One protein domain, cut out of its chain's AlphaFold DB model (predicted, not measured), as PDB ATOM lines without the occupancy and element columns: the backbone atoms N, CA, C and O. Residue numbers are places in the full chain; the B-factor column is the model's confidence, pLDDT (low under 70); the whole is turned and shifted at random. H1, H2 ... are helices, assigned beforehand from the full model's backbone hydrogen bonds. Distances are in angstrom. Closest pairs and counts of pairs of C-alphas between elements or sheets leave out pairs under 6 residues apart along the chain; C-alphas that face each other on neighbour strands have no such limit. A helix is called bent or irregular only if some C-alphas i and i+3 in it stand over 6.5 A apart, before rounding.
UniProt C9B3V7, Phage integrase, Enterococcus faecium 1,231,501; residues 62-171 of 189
ATOM      1  N   SER A  62     193.442 191.604 195.395       95.56
ATOM      2  CA  SER A  62     193.838 190.797 194.226       95.56
ATOM      3  C   SER A  62     192.813 190.901 193.098       95.56
ATOM      4  O   SER A  62     193.156 191.262 191.976       95.56
ATOM      5  N   LYS A  63     191.539 190.691 193.432       93.19
ATOM      6  CA  LYS A  63     190.437 190.743 192.472       93.19
ATOM      7  C   LYS A  63     190.281 192.126 191.838       93.19
ATOM      8  O   LYS A  63     190.102 192.234 190.634       93.19
ATOM      9  N   PHE A  64     190.400 193.195 192.624       93.88
ATOM     10  CA  PHE A  64     190.353 194.553 192.080       93.88
ATOM     11  C   PHE A  64     191.526 194.838 191.131       93.88
ATOM     12  O   PHE A  64     191.353 195.497 190.104       93.88
ATOM     13  N   TYR A  65     192.719 194.336 191.456       95.56
ATOM     14  CA  TYR A  65     193.874 194.455 190.575       95.56
ATOM     15  C   TYR A  65     193.632 193.772 189.217       95.56
ATOM     16  O   TYR A  65     193.857 194.399 188.179       95.56
ATOM     17  N   GLU A  66     193.155 192.527 189.241       94.06
ATOM     18  CA  GLU A  66     192.942 191.689 188.053       94.06
ATOM     19  C   GLU A  66     191.774 192.176 187.187       94.06
ATOM     20  O   GLU A  66     191.936 192.331 185.978       94.06
ATOM     21  N   ASP A  67     190.628 192.476 187.799       90.69
ATOM     22  CA  ASP A  67     189.386 192.756 187.067       90.69
ATOM     23  C   ASP A  67     189.263 194.221 186.620       90.69
ATOM     24  O   ASP A  67     188.511 194.541 185.696       90.69
ATOM     25  N   VAL A  68     189.941 195.141 187.316       90.88
ATOM     26  CA  VAL A  68     189.712 196.586 187.154       90.88
ATOM     27  C   VAL A  68     191.006 197.329 186.870       90.88
ATOM     28  O   VAL A  68     191.124 198.016 185.853       90.88
ATOM     29  N   TRP A  69     191.976 197.236 187.777       93.75
ATOM     30  CA  TRP A  69     193.108 198.155 187.751       93.75
ATOM     31  C   TRP A  69     194.057 197.895 186.580       93.75
ATOM     32  O   TRP A  69     194.487 198.848 185.933       93.75
ATOM     33  N   ILE A  70     194.375 196.631 186.273       92.88
ATOM     34  CA  ILE A  70     195.360 196.306 185.232       92.88
ATOM     35  C   ILE A  70     194.907 196.739 183.834       92.88
ATOM     36  O   ILE A  70     195.731 197.218 183.059       92.88
ATOM     37  N   GLU A  71     193.614 196.631 183.515       90.06
ATOM     38  CA  GLU A  71     193.083 197.090 182.226       90.06
ATOM     39  C   GLU A  71     193.116 198.615 182.126       90.06
ATOM     40  O   GLU A  71     193.582 199.159 181.125       90.06
ATOM     41  N   ARG A  72     192.747 199.321 183.201       89.31
ATOM     42  CA  ARG A  72     192.881 200.785 183.246       89.31
ATOM     43  C   ARG A  72     194.336 201.227 183.132       89.31
ATOM     44  O   ARG A  72     194.606 202.215 182.460       89.31
ATOM     45  N   TYR A  73     195.268 200.503 183.752       89.50
ATOM     46  CA  TYR A  73     196.696 200.819 183.686       89.50
ATOM     47  C   TYR A  73     197.235 200.701 182.255       89.50
ATOM     48  O   TYR A  73     197.988 201.565 181.811       89.50
ATOM     49  N   LYS A  74     196.811 199.678 181.497       87.88
ATOM     50  CA  LYS A  74     197.165 199.547 180.069       87.88
ATOM     51  C   LYS A  74     196.642 200.712 179.227       87.88
ATOM     52  O   LYS A  74     197.302 201.104 178.274       87.88
ATOM     53  N   MET A  75     195.472 201.243 179.581       83.38
ATOM     54  CA  MET A  75     194.812 202.356 178.888       83.38
ATOM     55  C   MET A  75     195.236 203.741 179.408       83.38
ATOM     56  O   MET A  75     194.635 204.734 179.014       83.38
ATOM     57  N   ASP A  76     196.231 203.821 180.300       75.69
ATOM     58  CA  ASP A  76     196.699 205.065 180.938       75.69
ATOM     59  C   ASP A  76     195.646 205.789 181.812       75.69
ATOM     60  O   ASP A  76     195.744 206.967 182.140       75.69
ATOM     61  N   MET A  77     194.627 205.060 182.272       69.81
ATOM     62  CA  MET A  77     193.495 205.604 183.036       69.81
ATOM     63  C   MET A  77     193.687 205.547 184.564       69.81
ATOM     64  O   MET A  77     192.729 205.722 185.316       69.81
ATOM     65  N   THR A  78     194.897 205.255 185.054       68.69
ATOM     66  CA  THR A  78     195.196 205.090 186.499       68.69
ATOM     67  C   THR A  78     195.921 206.277 187.138       68.69
ATOM     68  O   THR A  78     196.212 206.236 188.331       68.69
ATOM     69  N   GLY A  79     196.217 207.326 186.362       60.78
ATOM     70  CA  GLY A  79     196.686 208.630 186.844       60.78
ATOM     71  C   GLY A  79     198.115 208.676 187.412       60.78
ATOM     72  O   GLY A  79     198.399 208.138 188.487       60.78
ATOM     73  N   ARG A  80     199.003 209.377 186.682       57.03
ATOM     74  CA  ARG A  80     200.186 210.183 187.116       57.03
ATOM     75  C   ARG A  80     201.127 210.519 185.948       57.03
ATOM     76  O   ARG A  80     202.010 211.357 186.115       57.03
ATOM     77  N   THR A  81     200.967 209.855 184.809       59.84
ATOM     78  CA  THR A  81     201.729 210.057 183.571       59.84
ATOM     79  C   THR A  81     200.751 210.059 182.407       59.84
ATOM     80  O   THR A  81     199.860 209.229 182.435       59.84
ATOM     81  N   ASP A  82     200.942 210.921 181.408       62.09
ATOM     82  CA  ASP A  82     200.125 210.944 180.176       62.09
ATOM     83  C   ASP A  82     200.756 210.056 179.084       62.09
ATOM     84  O   ASP A  82     200.961 210.474 177.940       62.09
ATOM     85  N   LYS A  83     201.230 208.868 179.476       72.62
ATOM     86  CA  LYS A  83     201.944 207.948 178.586       72.62
ATOM     87  C   LYS A  83     201.509 206.514 178.831       72.62
ATOM     88  O   LYS A  83     201.789 205.948 179.888       72.62
ATOM     89  N   ILE A  84     200.991 205.896 177.771       76.81
ATOM     90  CA  ILE A  84     200.737 204.456 177.697       76.81
ATOM     91  C   ILE A  84     202.016 203.697 178.104       76.81
ATOM     92  O   ILE A  84     203.093 203.958 177.549       76.81
ATOM     93  N   PRO A  85     201.937 202.767 179.071       81.75
ATOM     94  CA  PRO A  85     203.102 202.028 179.529       81.75
ATOM     95  C   PRO A  85     203.652 201.132 178.415       81.75
ATOM     96  O   PRO A  85     202.909 200.441 177.720       81.75
ATOM     97  N   SER A  86     204.980 201.092 178.282       86.81
ATOM     98  CA  SER A  86     205.637 200.147 177.373       86.81
ATOM     99  C   SER A  86     205.380 198.693 177.793       86.81
ATOM    100  O   SER A  86     205.063 198.415 178.955       86.81
ATOM    101  N   THR A  87     205.596 197.742 176.882       87.69
ATOM    102  CA  THR A  87     205.491 196.300 177.173       87.69
ATOM    103  C   THR A  87     206.361 195.889 178.364       87.69
ATOM    104  O   THR A  87     205.867 195.258 179.300       87.69
ATOM    105  N   ALA A  88     207.614 196.349 178.400       88.81
ATOM    106  CA  ALA A  88     208.532 196.116 179.514       88.81
ATOM    107  C   ALA A  88     208.039 196.761 180.823       88.81
ATOM    108  O   ALA A  88     208.200 196.203 181.909       88.81
ATOM    109  N   THR A  89     207.414 197.939 180.755       88.81
ATOM    110  CA  THR A  89     206.819 198.599 181.930       88.81
ATOM    111  C   THR A  89     205.629 197.808 182.473       88.81
ATOM    112  O   THR A  89     205.496 197.661 183.691       88.81
ATOM    113  N   LEU A  90     204.784 197.270 181.592       90.88
ATOM    114  CA  LEU A  90     203.639 196.451 181.978       90.88
ATOM    115  C   LEU A  90     204.090 195.146 182.640       90.88
ATOM    116  O   LEU A  90     203.558 194.774 183.684       90.88
ATOM    117  N   GLU A  91     205.092 194.477 182.073       93.00
ATOM    118  CA  GLU A  91     205.646 193.240 182.628       93.00
ATOM    119  C   GLU A  91     206.290 193.469 184.001       93.00
ATOM    120  O   GLU A  91     205.979 192.758 184.957       93.00
ATOM    121  N   ASN A  92     207.083 194.534 184.144       91.50
ATOM    122  CA  ASN A  92     207.647 194.932 185.436       91.50
ATOM    123  C   ASN A  92     206.560 195.267 186.466       91.50
ATOM    124  O   ASN A  92     206.670 194.897 187.636       91.50
ATOM    125  N   THR A  93     205.488 195.938 186.043       92.88
ATOM    126  CA  THR A  93     204.338 196.221 186.911       92.88
ATOM    127  C   THR A  93     203.689 194.919 187.376       92.88
ATOM    128  O   THR A  93     203.545 194.710 188.581       92.88
ATOM    129  N   LYS A  94     203.369 193.998 186.457       94.88
ATOM    130  CA  LYS A  94     202.814 192.675 186.795       94.88
ATOM    131  C   LYS A  94     203.719 191.902 187.752       94.88
ATOM    132  O   LYS A  94     203.230 191.328 188.722       94.88
ATOM    133  N   PHE A  95     205.031 191.941 187.524       95.31
ATOM    134  CA  PHE A  95     206.023 191.348 188.415       95.31
ATOM    135  C   PHE A  95     205.935 191.936 189.831       95.31
ATOM    136  O   PHE A  95     205.833 191.187 190.800       95.31
ATOM    137  N   TYR A  96     205.891 193.265 189.980       95.19
ATOM    138  CA  TYR A  96     205.759 193.893 191.299       95.19
ATOM    139  C   TYR A  96     204.471 193.507 192.029       95.19
ATOM    140  O   TYR A  96     204.492 193.322 193.248       95.19
ATOM    141  N   PHE A  97     203.357 193.374 191.311       96.69
ATOM    142  CA  PHE A  97     202.112 192.923 191.919       96.69
ATOM    143  C   PHE A  97     202.206 191.465 192.363       96.69
ATOM    144  O   PHE A  97     201.998 191.192 193.545       96.69
ATOM    145  N   ARG A  98     202.596 190.559 191.464       97.19
ATOM    146  CA  ARG A  98     202.675 189.118 191.736       97.19
ATOM    147  C   ARG A  98     203.661 188.775 192.851       97.19
ATOM    148  O   ARG A  98     203.320 188.010 193.743       97.19
ATOM    149  N   GLU A  99     204.855 189.359 192.833       96.75
ATOM    150  CA  GLU A  99     205.917 188.994 193.781       96.75
ATOM    151  C   GLU A  99     205.814 189.717 195.126       96.75
ATOM    152  O   GLU A  99     206.443 189.313 196.111       96.75
ATOM    153  N   HIS A 100     205.121 190.860 195.186       96.19
ATOM    154  CA  HIS A 100     205.196 191.732 196.359       96.19
ATOM    155  C   HIS A 100     203.843 192.200 196.880       96.19
ATOM    156  O   HIS A 100     203.603 192.054 198.074       96.19
ATOM    157  N   LEU A 101     202.977 192.787 196.052       96.94
ATOM    158  CA  LEU A 101     201.733 193.375 196.565       96.94
ATOM    159  C   LEU A 101     200.652 192.322 196.823       96.94
ATOM    160  O   LEU A 101     200.054 192.334 197.894       96.94
ATOM    161  N   ILE A 102     200.433 191.395 195.891       97.25
ATOM    162  CA  ILE A 102     199.405 190.353 196.010       97.25
ATOM    163  C   ILE A 102     199.684 189.412 197.193       97.25
ATOM    164  O   ILE A 102     198.770 189.221 197.990       97.25
ATOM    165  N   PRO A 103     200.912 188.900 197.420       97.62
ATOM    166  CA  PRO A 103     201.172 188.014 198.558       97.62
ATOM    167  C   PRO A 103     200.946 188.677 199.923       97.62
ATOM    168  O   PRO A 103     200.696 187.995 200.909       97.62
ATOM    169  N   ILE A 104     201.063 190.007 199.993       96.75
ATOM    170  CA  ILE A 104     200.910 190.761 201.241       96.75
ATOM    171  C   ILE A 104     199.469 191.233 201.427       96.75
ATOM    172  O   ILE A 104     198.971 191.206 202.546       96.75
ATOM    173  N   PHE A 105     198.815 191.702 200.362       96.88
ATOM    174  CA  PHE A 105     197.549 192.430 200.451       96.88
ATOM    175  C   PHE A 105     196.369 191.727 199.777       96.88
ATOM    176  O   PHE A 105     195.231 192.105 200.036       96.88
ATOM    177  N   GLY A 106     196.622 190.721 198.938       92.94
ATOM    178  CA  GLY A 106     195.656 190.142 198.002       92.94
ATOM    179  C   GLY A 106     194.357 189.668 198.646       92.94
ATOM    180  O   GLY A 106     193.286 189.969 198.128       92.94
ATOM    181  N   GLU A 107     194.448 189.003 199.797       91.62
ATOM    182  CA  GLU A 107     193.289 188.429 200.492       91.62
ATOM    183  C   GLU A 107     192.448 189.450 201.266       91.62
ATOM    184  O   GLU A 107     191.307 189.160 201.631       91.62
ATOM    185  N   TYR A 108     192.977 190.649 201.507       92.81
ATOM    186  CA  TYR A 108     192.249 191.686 202.223       92.81
ATOM    187  C   TYR A 108     191.307 192.438 201.291       92.81
ATOM    188  O   TYR A 108     191.605 192.661 200.115       92.81
ATOM    189  N   SER A 109     190.179 192.891 201.832       91.88
ATOM    190  CA  SER A 109     189.302 193.802 201.109       91.88
ATOM    191  C   SER A 109     189.872 195.219 201.072       91.88
ATOM    192  O   SER A 109     190.591 195.642 201.986       91.88
ATOM    193  N   LEU A 110     189.525 195.980 200.032       91.56
ATOM    194  CA  LEU A 110     189.954 197.374 199.920       91.56
ATOM    195  C   LEU A 110     189.476 198.218 201.109       91.56
ATOM    196  O   LEU A 110     190.268 198.975 201.665       91.56
ATOM    197  N   ASN A 111     188.233 198.050 201.569       87.62
ATOM    198  CA  ASN A 111     187.725 198.776 202.737       87.62
ATOM    199  C   ASN A 111     188.502 198.448 204.006       87.62
ATOM    200  O   ASN A 111     188.825 199.354 204.774       87.62
ATOM    201  N   TYR A 112     188.808 197.169 204.229       86.81
ATOM    202  CA  TYR A 112     189.565 196.769 205.407       86.81
ATOM    203  C   TYR A 112     190.950 197.420 205.403       86.81
ATOM    204  O   TYR A 112     191.312 198.088 206.365       86.81
ATOM    205  N   LEU A 113     191.680 197.336 204.287       92.62
ATOM    206  CA  LEU A 113     192.989 197.982 204.151       92.62
ATOM    207  C   LEU A 113     192.917 199.511 204.284       92.62
ATOM    208  O   LEU A 113     193.798 200.114 204.893       92.62
ATOM    209  N   ASN A 114     191.879 200.148 203.734       91.00
ATOM    210  CA  ASN A 114     191.695 201.598 203.810       91.00
ATOM    211  C   ASN A 114     191.405 202.075 205.248       91.00
ATOM    212  O   ASN A 114     191.787 203.183 205.632       91.00
ATOM    213  N   ASN A 115     190.743 201.242 206.055       86.31
ATOM    214  CA  ASN A 115     190.419 201.546 207.448       86.31
ATOM    215  C   ASN A 115     191.565 201.189 208.408       86.31
ATOM    216  O   ASN A 115     191.893 201.987 209.286       86.31
ATOM    217  N   GLU A 116     192.239 200.061 208.185       89.31
ATOM    218  CA  GLU A 116     193.325 199.546 209.028       89.31
ATOM    219  C   GLU A 116     194.696 200.105 208.623       89.31
ATOM    220  O   GLU A 116     195.613 199.402 208.181       89.31
ATOM    221  N   LYS A 117     194.862 201.420 208.793       91.31
ATOM    222  CA  LYS A 117     196.076 202.155 208.387       91.31
ATOM    223  C   LYS A 117     197.341 201.619 209.062       91.31
ATOM    224  O   LYS A 117     198.396 201.539 208.432       91.31
ATOM    225  N   GLU A 118     197.252 201.240 210.334       90.19
ATOM    226  CA  GLU A 118     198.392 200.706 211.086       90.19
ATOM    227  C   GLU A 118     198.864 199.360 210.534       90.19
ATOM    228  O   GLU A 118     200.069 199.146 210.373       90.19
ATOM    229  N   LEU A 119     197.924 198.481 210.167       93.06
ATOM    230  CA  LEU A 119     198.228 197.212 209.514       93.06
ATOM    231  C   LEU A 119     198.982 197.448 208.203       93.06
ATOM    232  O   LEU A 119     200.063 196.886 208.009       93.06
ATOM    233  N   VAL A 120     198.453 198.314 207.333       95.06
ATOM    234  CA  VAL A 120     199.086 198.647 206.046       95.06
ATOM    235  C   VAL A 120     200.492 199.210 206.258       95.06
ATOM    236  O   VAL A 120     201.437 198.772 205.597       95.06
ATOM    237  N   SER A 121     200.656 200.132 207.213       93.62
ATOM    238  CA  SER A 121     201.958 200.713 207.565       93.62
ATOM    239  C   SER A 121     202.960 199.642 207.990       93.62
ATOM    240  O   SER A 121     204.080 199.585 207.475       93.62
ATOM    241  N   ARG A 122     202.548 198.748 208.893       94.88
ATOM    242  CA  ARG A 122     203.390 197.676 209.433       94.88
ATOM    243  C   ARG A 122     203.821 196.689 208.350       94.88
ATOM    244  O   ARG A 122     205.006 196.358 208.271       94.88
ATOM    245  N   LEU A 123     202.893 196.259 207.494       95.94
ATOM    246  CA  LEU A 123     203.178 195.347 206.381       95.94
ATOM    247  C   LEU A 123     204.112 195.990 205.346       95.94
ATOM    248  O   LEU A 123     205.127 195.394 204.972       95.94
ATOM    249  N   MET A 124     203.847 197.241 204.952       95.31
ATOM    250  CA  MET A 124     204.729 197.986 204.046       95.31
ATOM    251  C   MET A 124     206.114 198.223 204.651       95.31
ATOM    252  O   MET A 124     207.114 198.108 203.945       95.31
ATOM    253  N   MET A 125     206.204 198.518 205.950       94.81
ATOM    254  CA  MET A 125     207.481 198.713 206.639       94.81
ATOM    255  C   MET A 125     208.297 197.422 206.695       94.81
ATOM    256  O   MET A 125     209.505 197.457 206.446       94.81
ATOM    257  N   LYS A 126     207.655 196.278 206.972       95.62
ATOM    258  CA  LYS A 126     208.310 194.964 206.894       95.62
ATOM    259  C   LYS A 126     208.903 194.761 205.499       95.62
ATOM    260  O   LYS A 126     210.105 194.528 205.374       95.62
ATOM    261  N   LYS A 127     208.109 195.004 204.450       95.44
ATOM    262  CA  LYS A 127     208.592 194.894 203.069       95.44
ATOM    263  C   LYS A 127     209.713 195.886 202.746       95.44
ATOM    264  O   LYS A 127     210.641 195.540 202.023       95.44
ATOM    265  N   ALA A 128     209.686 197.095 203.304       94.44
ATOM    266  CA  ALA A 128     210.709 198.121 203.090       94.44
ATOM    267  C   ALA A 128     212.088 197.757 203.671       94.44
ATOM    268  O   ALA A 128     213.108 198.296 203.226       94.44
ATOM    269  N   LYS A 129     212.122 196.875 204.679       94.31
ATOM    270  CA  LYS A 129     213.358 196.308 205.246       94.31
ATOM    271  C   LYS A 129     213.943 195.205 204.366       94.31
ATOM    272  O   LYS A 129     215.156 195.042 204.335       94.31
ATOM    273  N   GLU A 130     213.102 194.496 203.624       94.06
ATOM    274  CA  GLU A 130     213.508 193.380 202.765       94.06
ATOM    275  C   GLU A 130     213.821 193.835 201.332       94.06
ATOM    276  O   GLU A 130     214.750 193.333 200.703       94.06
ATOM    277  N   TYR A 131     213.084 194.825 200.822       94.50
ATOM    278  CA  TYR A 131     213.097 195.207 199.414       94.50
ATOM    279  C   TYR A 131     213.502 196.668 199.187       94.50
ATOM    280  O   TYR A 131     212.936 197.607 199.750       94.50
ATOM    281  N   ALA A 132     214.478 196.877 198.300       91.06
ATOM    282  CA  ALA A 132     215.063 198.193 198.052       91.06
ATOM    283  C   ALA A 132     214.137 199.140 197.269       91.06
ATOM    284  O   ALA A 132     214.114 200.345 197.542       91.06
ATOM    285  N   ASN A 133     213.355 198.628 196.312       92.75
ATOM    286  CA  ASN A 133     212.484 199.457 195.473       92.75
ATOM    287  C   ASN A 133     211.072 199.630 196.068       92.75
ATOM    288  O   ASN A 133     210.058 199.571 195.376       92.75
ATOM    289  N   ILE A 134     210.998 199.894 197.376       93.94
ATOM    290  CA  ILE A 134     209.725 200.132 198.073       93.94
ATOM    291  C   ILE A 134     208.973 201.363 197.537       93.94
ATOM    292  O   ILE A 134     207.758 201.459 197.671       93.94
ATOM    293  N   LYS A 135     209.674 202.320 196.907       92.44
ATOM    294  CA  LYS A 135     209.043 203.503 196.298       92.44
ATOM    295  C   LYS A 135     208.063 203.101 195.192       92.44
ATOM    296  O   LYS A 135     206.957 203.630 195.175       92.44
ATOM    297  N   ALA A 136     208.452 202.173 194.314       91.81
ATOM    298  CA  ALA A 136     207.578 201.681 193.252       91.81
ATOM    299  C   ALA A 136     206.337 200.995 193.837       91.81
ATOM    300  O   ALA A 136     205.220 201.352 193.482       91.81
ATOM    301  N   LEU A 137     206.529 200.109 194.823       94.75
ATOM    302  CA  LEU A 137     205.425 199.404 195.487       94.75
ATOM    303  C   LEU A 137     204.426 200.361 196.139       94.75
ATOM    304  O   LEU A 137     203.225 200.195 195.965       94.75
ATOM    305  N   LYS A 138     204.911 201.403 196.827       93.00
ATOM    306  CA  LYS A 138     204.048 202.452 197.390       93.00
ATOM    307  C   LYS A 138     203.256 203.188 196.315       93.00
ATOM    308  O   LYS A 138     202.098 203.509 196.542       93.00
ATOM    309  N   CYS A 139     203.880 203.475 195.174       91.38
ATOM    310  CA  CYS A 139     203.218 204.152 194.064       91.38
ATOM    311  C   CYS A 139     202.052 203.319 193.524       91.38
ATOM    312  O   CYS A 139     200.932 203.813 193.508       91.38
ATOM    313  N   TYR A 140     202.307 202.062 193.158       93.88
ATOM    314  CA  TYR A 140     201.281 201.173 192.609       93.88
ATOM    315  C   TYR A 140     200.183 200.853 193.616       93.88
ATOM    316  O   TYR A 140     199.004 200.880 193.280       93.88
ATOM    317  N   PHE A 141     200.560 200.616 194.873       95.31
ATOM    318  CA  PHE A 141     199.588 200.413 195.934       95.31
ATOM    319  C   PHE A 141     198.692 201.645 196.095       95.31
ATOM    320  O   PHE A 141     197.482 201.497 196.128       95.31
ATOM    321  N   LEU A 142     199.241 202.865 196.115       93.81
ATOM    322  CA  LEU A 142     198.414 204.076 196.164       93.81
ATOM    323  C   LEU A 142     197.521 204.224 194.928       93.81
ATOM    324  O   LEU A 142     196.355 204.550 195.093       93.81
ATOM    325  N   GLN A 143     198.022 203.919 193.729       93.00
ATOM    326  CA  GLN A 143     197.227 203.984 192.497       93.00
ATOM    327  C   GLN A 143     196.018 203.044 192.513       93.00
ATOM    328  O   GLN A 143     194.994 203.385 191.926       93.00
ATOM    329  N   ILE A 144     196.106 201.887 193.178       94.50
ATOM    330  CA  ILE A 144     194.952 200.999 193.385       94.50
ATOM    331  C   ILE A 144     193.857 201.725 194.166       94.50
ATOM    332  O   ILE A 144     192.711 201.732 193.730       94.50
ATOM    333  N   PHE A 145     194.206 202.372 195.280       93.94
ATOM    334  CA  PHE A 145     193.233 203.081 196.117       93.94
ATOM    335  C   PHE A 145     192.746 204.381 195.476       93.94
ATOM    336  O   PHE A 145     191.561 204.668 195.563       93.94
ATOM    337  N   ASP A 146     193.615 205.112 194.772       91.81
ATOM    338  CA  ASP A 146     193.225 206.290 193.986       91.81
ATOM    339  C   ASP A 146     192.217 205.879 192.888       91.81
ATOM    340  O   ASP A 146     191.198 206.533 192.690       91.81
ATOM    341  N   THR A 147     192.443 204.744 192.213       91.00
ATOM    342  CA  THR A 147     191.508 204.197 191.207       91.00
ATOM    343  C   THR A 147     190.217 203.682 191.841       91.00
ATOM    344  O   THR A 147     189.149 203.813 191.253       91.00
ATOM    345  N   ALA A 148     190.300 203.078 193.026       89.62
ATOM    346  CA  ALA A 148     189.132 202.604 193.757       89.62
ATOM    347  C   ALA A 148     188.245 203.766 194.216       89.62
ATOM    348  O   ALA A 148     187.029 203.648 194.136       89.62
ATOM    349  N   GLU A 149     188.842 204.878 194.650       86.38
ATOM    350  CA  GLU A 149     188.136 206.124 194.972       86.38
ATOM    351  C   GLU A 149     187.471 206.712 193.723       86.38
ATOM    352  O   GLU A 149     186.275 206.962 193.734       86.38
ATOM    353  N   GLN A 150     188.199 206.830 192.607       85.69
ATOM    354  CA  GLN A 150     187.652 207.336 191.334       85.69
ATOM    355  C   GLN A 150     186.472 206.530 190.775       85.69
ATOM    356  O   GLN A 150     185.727 207.038 189.944       85.69
ATOM    357  N   LEU A 151     186.376 205.252 191.133       83.69
ATOM    358  CA  LEU A 151     185.333 204.335 190.676       83.69
ATOM    359  C   LEU A 151     184.318 204.017 191.783       83.69
ATOM    360  O   LEU A 151     183.592 203.025 191.671       83.69
ATOM    361  N   ASP A 152     184.324 204.801 192.863       79.25
ATOM    362  CA  ASP A 152     183.400 204.709 193.994       79.25
ATOM    363  C   ASP A 152     183.378 203.334 194.699       79.25
ATOM    364  O   ASP A 152     182.394 202.949 195.327       79.25
ATOM    365  N   TYR A 153     184.475 202.563 194.638       80.94
ATOM    366  CA  TYR A 153     184.647 201.331 195.432       80.94
ATOM    367  C   TYR A 153     184.981 201.624 196.899       80.94
ATOM    368  O   TYR A 153     184.799 200.760 197.764       80.94
ATOM    369  N   ILE A 154     185.519 202.814 197.167       80.69
ATOM    370  CA  ILE A 154     185.773 203.376 198.494       80.69
ATOM    371  C   ILE A 154     185.396 204.859 198.468       80.69
ATOM    372  O   ILE A 154     185.491 205.498 197.430       80.69
ATOM    373  N   GLU A 155     185.020 205.414 199.619       76.75
ATOM    374  CA  GLU A 155     184.592 206.817 199.724       76.75
ATOM    375  C   GLU A 155     185.749 207.814 199.524       76.75
ATOM    376  O   GLU A 155     185.584 208.839 198.880       76.75
ATOM    377  N   TYR A 156     186.922 207.525 200.101       81.25
ATOM    378  CA  TYR A 156     188.139 208.329 199.943       81.25
ATOM    379  C   TYR A 156     189.389 207.524 200.317       81.25
ATOM    380  O   TYR A 156     189.350 206.680 201.225       81.25
ATOM    381  N   ASN A 157     190.526 207.800 199.673       89.50
ATOM    382  CA  ASN A 157     191.804 207.167 199.997       89.50
ATOM    383  C   ASN A 157     192.399 207.705 201.316       89.50
ATOM    384  O   ASN A 157     192.925 208.819 201.409       89.50
ATOM    385  N   ARG A 158     192.414 206.863 202.354       90.44
ATOM    386  CA  ARG A 158     192.932 207.194 203.695       90.44
ATOM    387  C   ARG A 158     194.434 206.939 203.856       90.44
ATOM    388  O   ARG A 158     195.006 207.292 204.892       90.44
ATOM    389  N   LEU A 159     195.079 206.325 202.863       91.00
ATOM    390  CA  LEU A 159     196.444 205.787 202.935       91.00
ATOM    391  C   LEU A 159     197.499 206.731 202.335       91.00
ATOM    392  O   LEU A 159     198.697 206.566 202.589       91.00
ATOM    393  N   GLY A 160     197.072 207.762 201.598       86.19
ATOM    394  CA  GLY A 160     197.944 208.707 200.892       86.19
ATOM    395  C   GLY A 160     199.040 209.337 201.761       86.19
ATOM    396  O   GLY A 160     200.221 209.266 201.417       86.19
ATOM    397  N   LYS A 161     198.680 209.936 202.905       86.38
ATOM    398  CA  LYS A 161     199.655 210.586 203.811       86.38
ATOM    399  C   LYS A 161     200.565 209.570 204.507       86.38
ATOM    400  O   LYS A 161     201.766 209.799 204.623       86.38
ATOM    401  N   LEU A 162     199.997 208.437 204.919       86.62
ATOM    402  CA  LEU A 162     200.696 207.372 205.638       86.62
ATOM    403  C   LEU A 162     201.869 206.816 204.816       86.62
ATOM    404  O   LEU A 162     203.002 206.752 205.290       86.62
ATOM    405  N   LEU A 163     201.609 206.441 203.562       85.44
ATOM    406  CA  LEU A 163     202.610 205.778 202.726       85.44
ATOM    407  C   LEU A 163     203.650 206.740 202.148       85.44
ATOM    408  O   LEU A 163     204.790 206.325 201.910       85.44
ATOM    409  N   LYS A 164     203.308 208.024 201.970       82.69
ATOM    410  CA  LYS A 164     204.270 209.057 201.546       82.69
ATOM    411  C   LYS A 164     205.444 209.185 202.523       82.69
ATOM    412  O   LYS A 164     206.584 209.280 202.073       82.69
ATOM    413  N   ASN A 165     205.186 209.088 203.829       81.94
ATOM    414  CA  ASN A 165     206.198 209.282 204.876       81.94
ATOM    415  C   ASN A 165     206.965 208.003 205.261       81.94
ATOM    416  O   ASN A 165     207.873 208.042 206.090       81.94
ATOM    417  N   LEU A 166     206.632 206.854 204.666       86.00
ATOM    418  CA  LEU A 166     207.250 205.578 205.020       86.00
ATOM    419  C   LEU A 166     208.728 205.531 204.589       86.00
ATOM    420  O   LEU A 166     209.058 205.773 203.422       86.00
ATOM    421  N   SER A 167     209.628 205.178 205.507       87.06
ATOM    422  CA  SER A 167     211.076 205.153 205.255       87.06
ATOM    423  C   SER A 167     211.499 204.037 204.282       87.06
ATOM    424  O   SER A 167     210.726 203.150 203.932       87.06
ATOM    425  N   SER A 168     212.732 204.100 203.763       92.50
ATOM    426  CA  SER A 168     213.273 203.104 202.812       92.50
ATOM    427  C   SER A 168     214.566 202.469 203.346       92.50
ATOM    428  O   SER A 168     215.643 202.709 202.786       92.50
ATOM    429  N   PRO A 169     214.494 201.701 204.451       91.56
ATOM    430  CA  PRO A 169     215.670 201.232 205.177       91.56
ATOM    431  C   PRO A 169     216.576 200.343 204.322       91.56
ATOM    432  O   PRO A 169     217.780 200.594 204.300       91.56
ATOM    433  N   LYS A 170     216.030 199.403 203.530       93.12
ATOM    434  CA  LYS A 170     216.860 198.528 202.683       93.12
ATOM    435  C   LYS A 170     217.659 199.298 201.636       93.12
ATOM    436  O   LYS A 170     218.844 199.053 201.427       93.12
ATOM    437  N   LYS A 171     217.023 200.282 200.997       90.50
ATOM    438  CA  LYS A 171     217.688 201.151 200.016       90.50
ATOM    439  C   LYS A 171     218.823 201.952 200.655       90.50
ATOM    440  O   LYS A 171     219.865 202.128 200.027       90.50
TER     441      LYS A 171
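AT A GLANCE: This is residues 62 to 171 of the 189 residues of the protein "Phage integrase" of Enterococcus faecium 1,231,501 (UniProt C9B3V7). Look for one helix, H5, running through the core, with H1 and H2 side by side across one side of it, each nearly at right angles to it. H4 folds back beside H5, running the opposite way at a small angle; short H6 packs on H4 and H5 on the side of H5 away from H2, and short H3 lies near one end of H4. The printed part has 110 residues with six named helices, H1 to H6 in chain order, and no named strand: the class is all helix. It is compact and rounded, with a radius of gyration of the C-alphas of 13.3 A and spans of 32 by 31 by 24 A.

HOW THE PARTS SIT: Begin at H2, residues 87 to 105, the longest helix, which has a kink of 35 degrees near residue 98. With residues 96 to 101 alone it touches the hub, H5, residues 134 to 150, about perpendicular at 86 degrees; their closest C-alphas, of Tyr 96 and Leu 137, are 6.9 A apart. H1, residues 62 to 74, forms a helical hairpin with H2; they only just touch, with 3 pairs of C-alphas within 8 A, the closest being Ser 62 and Ile 102 at 5.9 A, at a shallow tilt of 20 degrees, opposite ways. With residues 65 to 69 alone H1 only just touches H5, with 3 pairs of C-alphas within 8 A, the closest being Trp 69 and Ile 144 at 6.6 A, about perpendicular at 87 degrees. Packing is mostly crossed, only just: of 3 touching pairs given a tilt, 1 is shallow. H4, residues 117 to 130, is close to H5 but not clearly touching, at a shallow tilt of 29 degrees, opposite ways; their closest C-alphas, of Ala 128 and Ile 134, are 5.5 A apart. H6, residues 160 to 164, touches residues 138 to 142 of H5 alone, the C-alphas of Lys 138 and Leu 163 being closest at 6.5 A. H6 only just touches H4, with 3 pairs of C-alphas within 8 A, the closest being Ser 121 and Leu 163 at 7.0 A. H3, residues 110 to 115, is close to H4 but not clearly touching, its closest C-alphas being those of Leu 113 and Val 120 at 6.4 A. Every O i to N i+4 pair is within hydrogen-bond range in H3, H4, H5 and H6, against 7 of 9 in H1 and 12 of 15 in H2.

IN THESE COORDINATES: Find C-alpha 87 at (205.491, 196.300, 177.173); from there H2 runs 24.9 A to C-alpha 105. It is irregular, with C-alphas 99 and 102 7.0 A apart, and so is H1, with C-alphas 67 and 70 7.2 A apart. H1 begins at C-alpha 62, at (193.838, 190.797, 194.226), and is 17.0 A long. H4 measures 20.3 A, and H5 runs 24.2 A to C-alpha 150 at (187.652, 207.336, 191.334).

THE WHOLE: The two C-alphas farthest apart, those of Asp 152 and Lys 170, are 35.1 A apart. The printed part has no cut. The link from H1 to H2, residues 75 to 86, is long; the link from H5 to H6 is short, and the other three are tight. The mean pLDDT of the printed part is 89.1, and residues 77 to 82 are under 70.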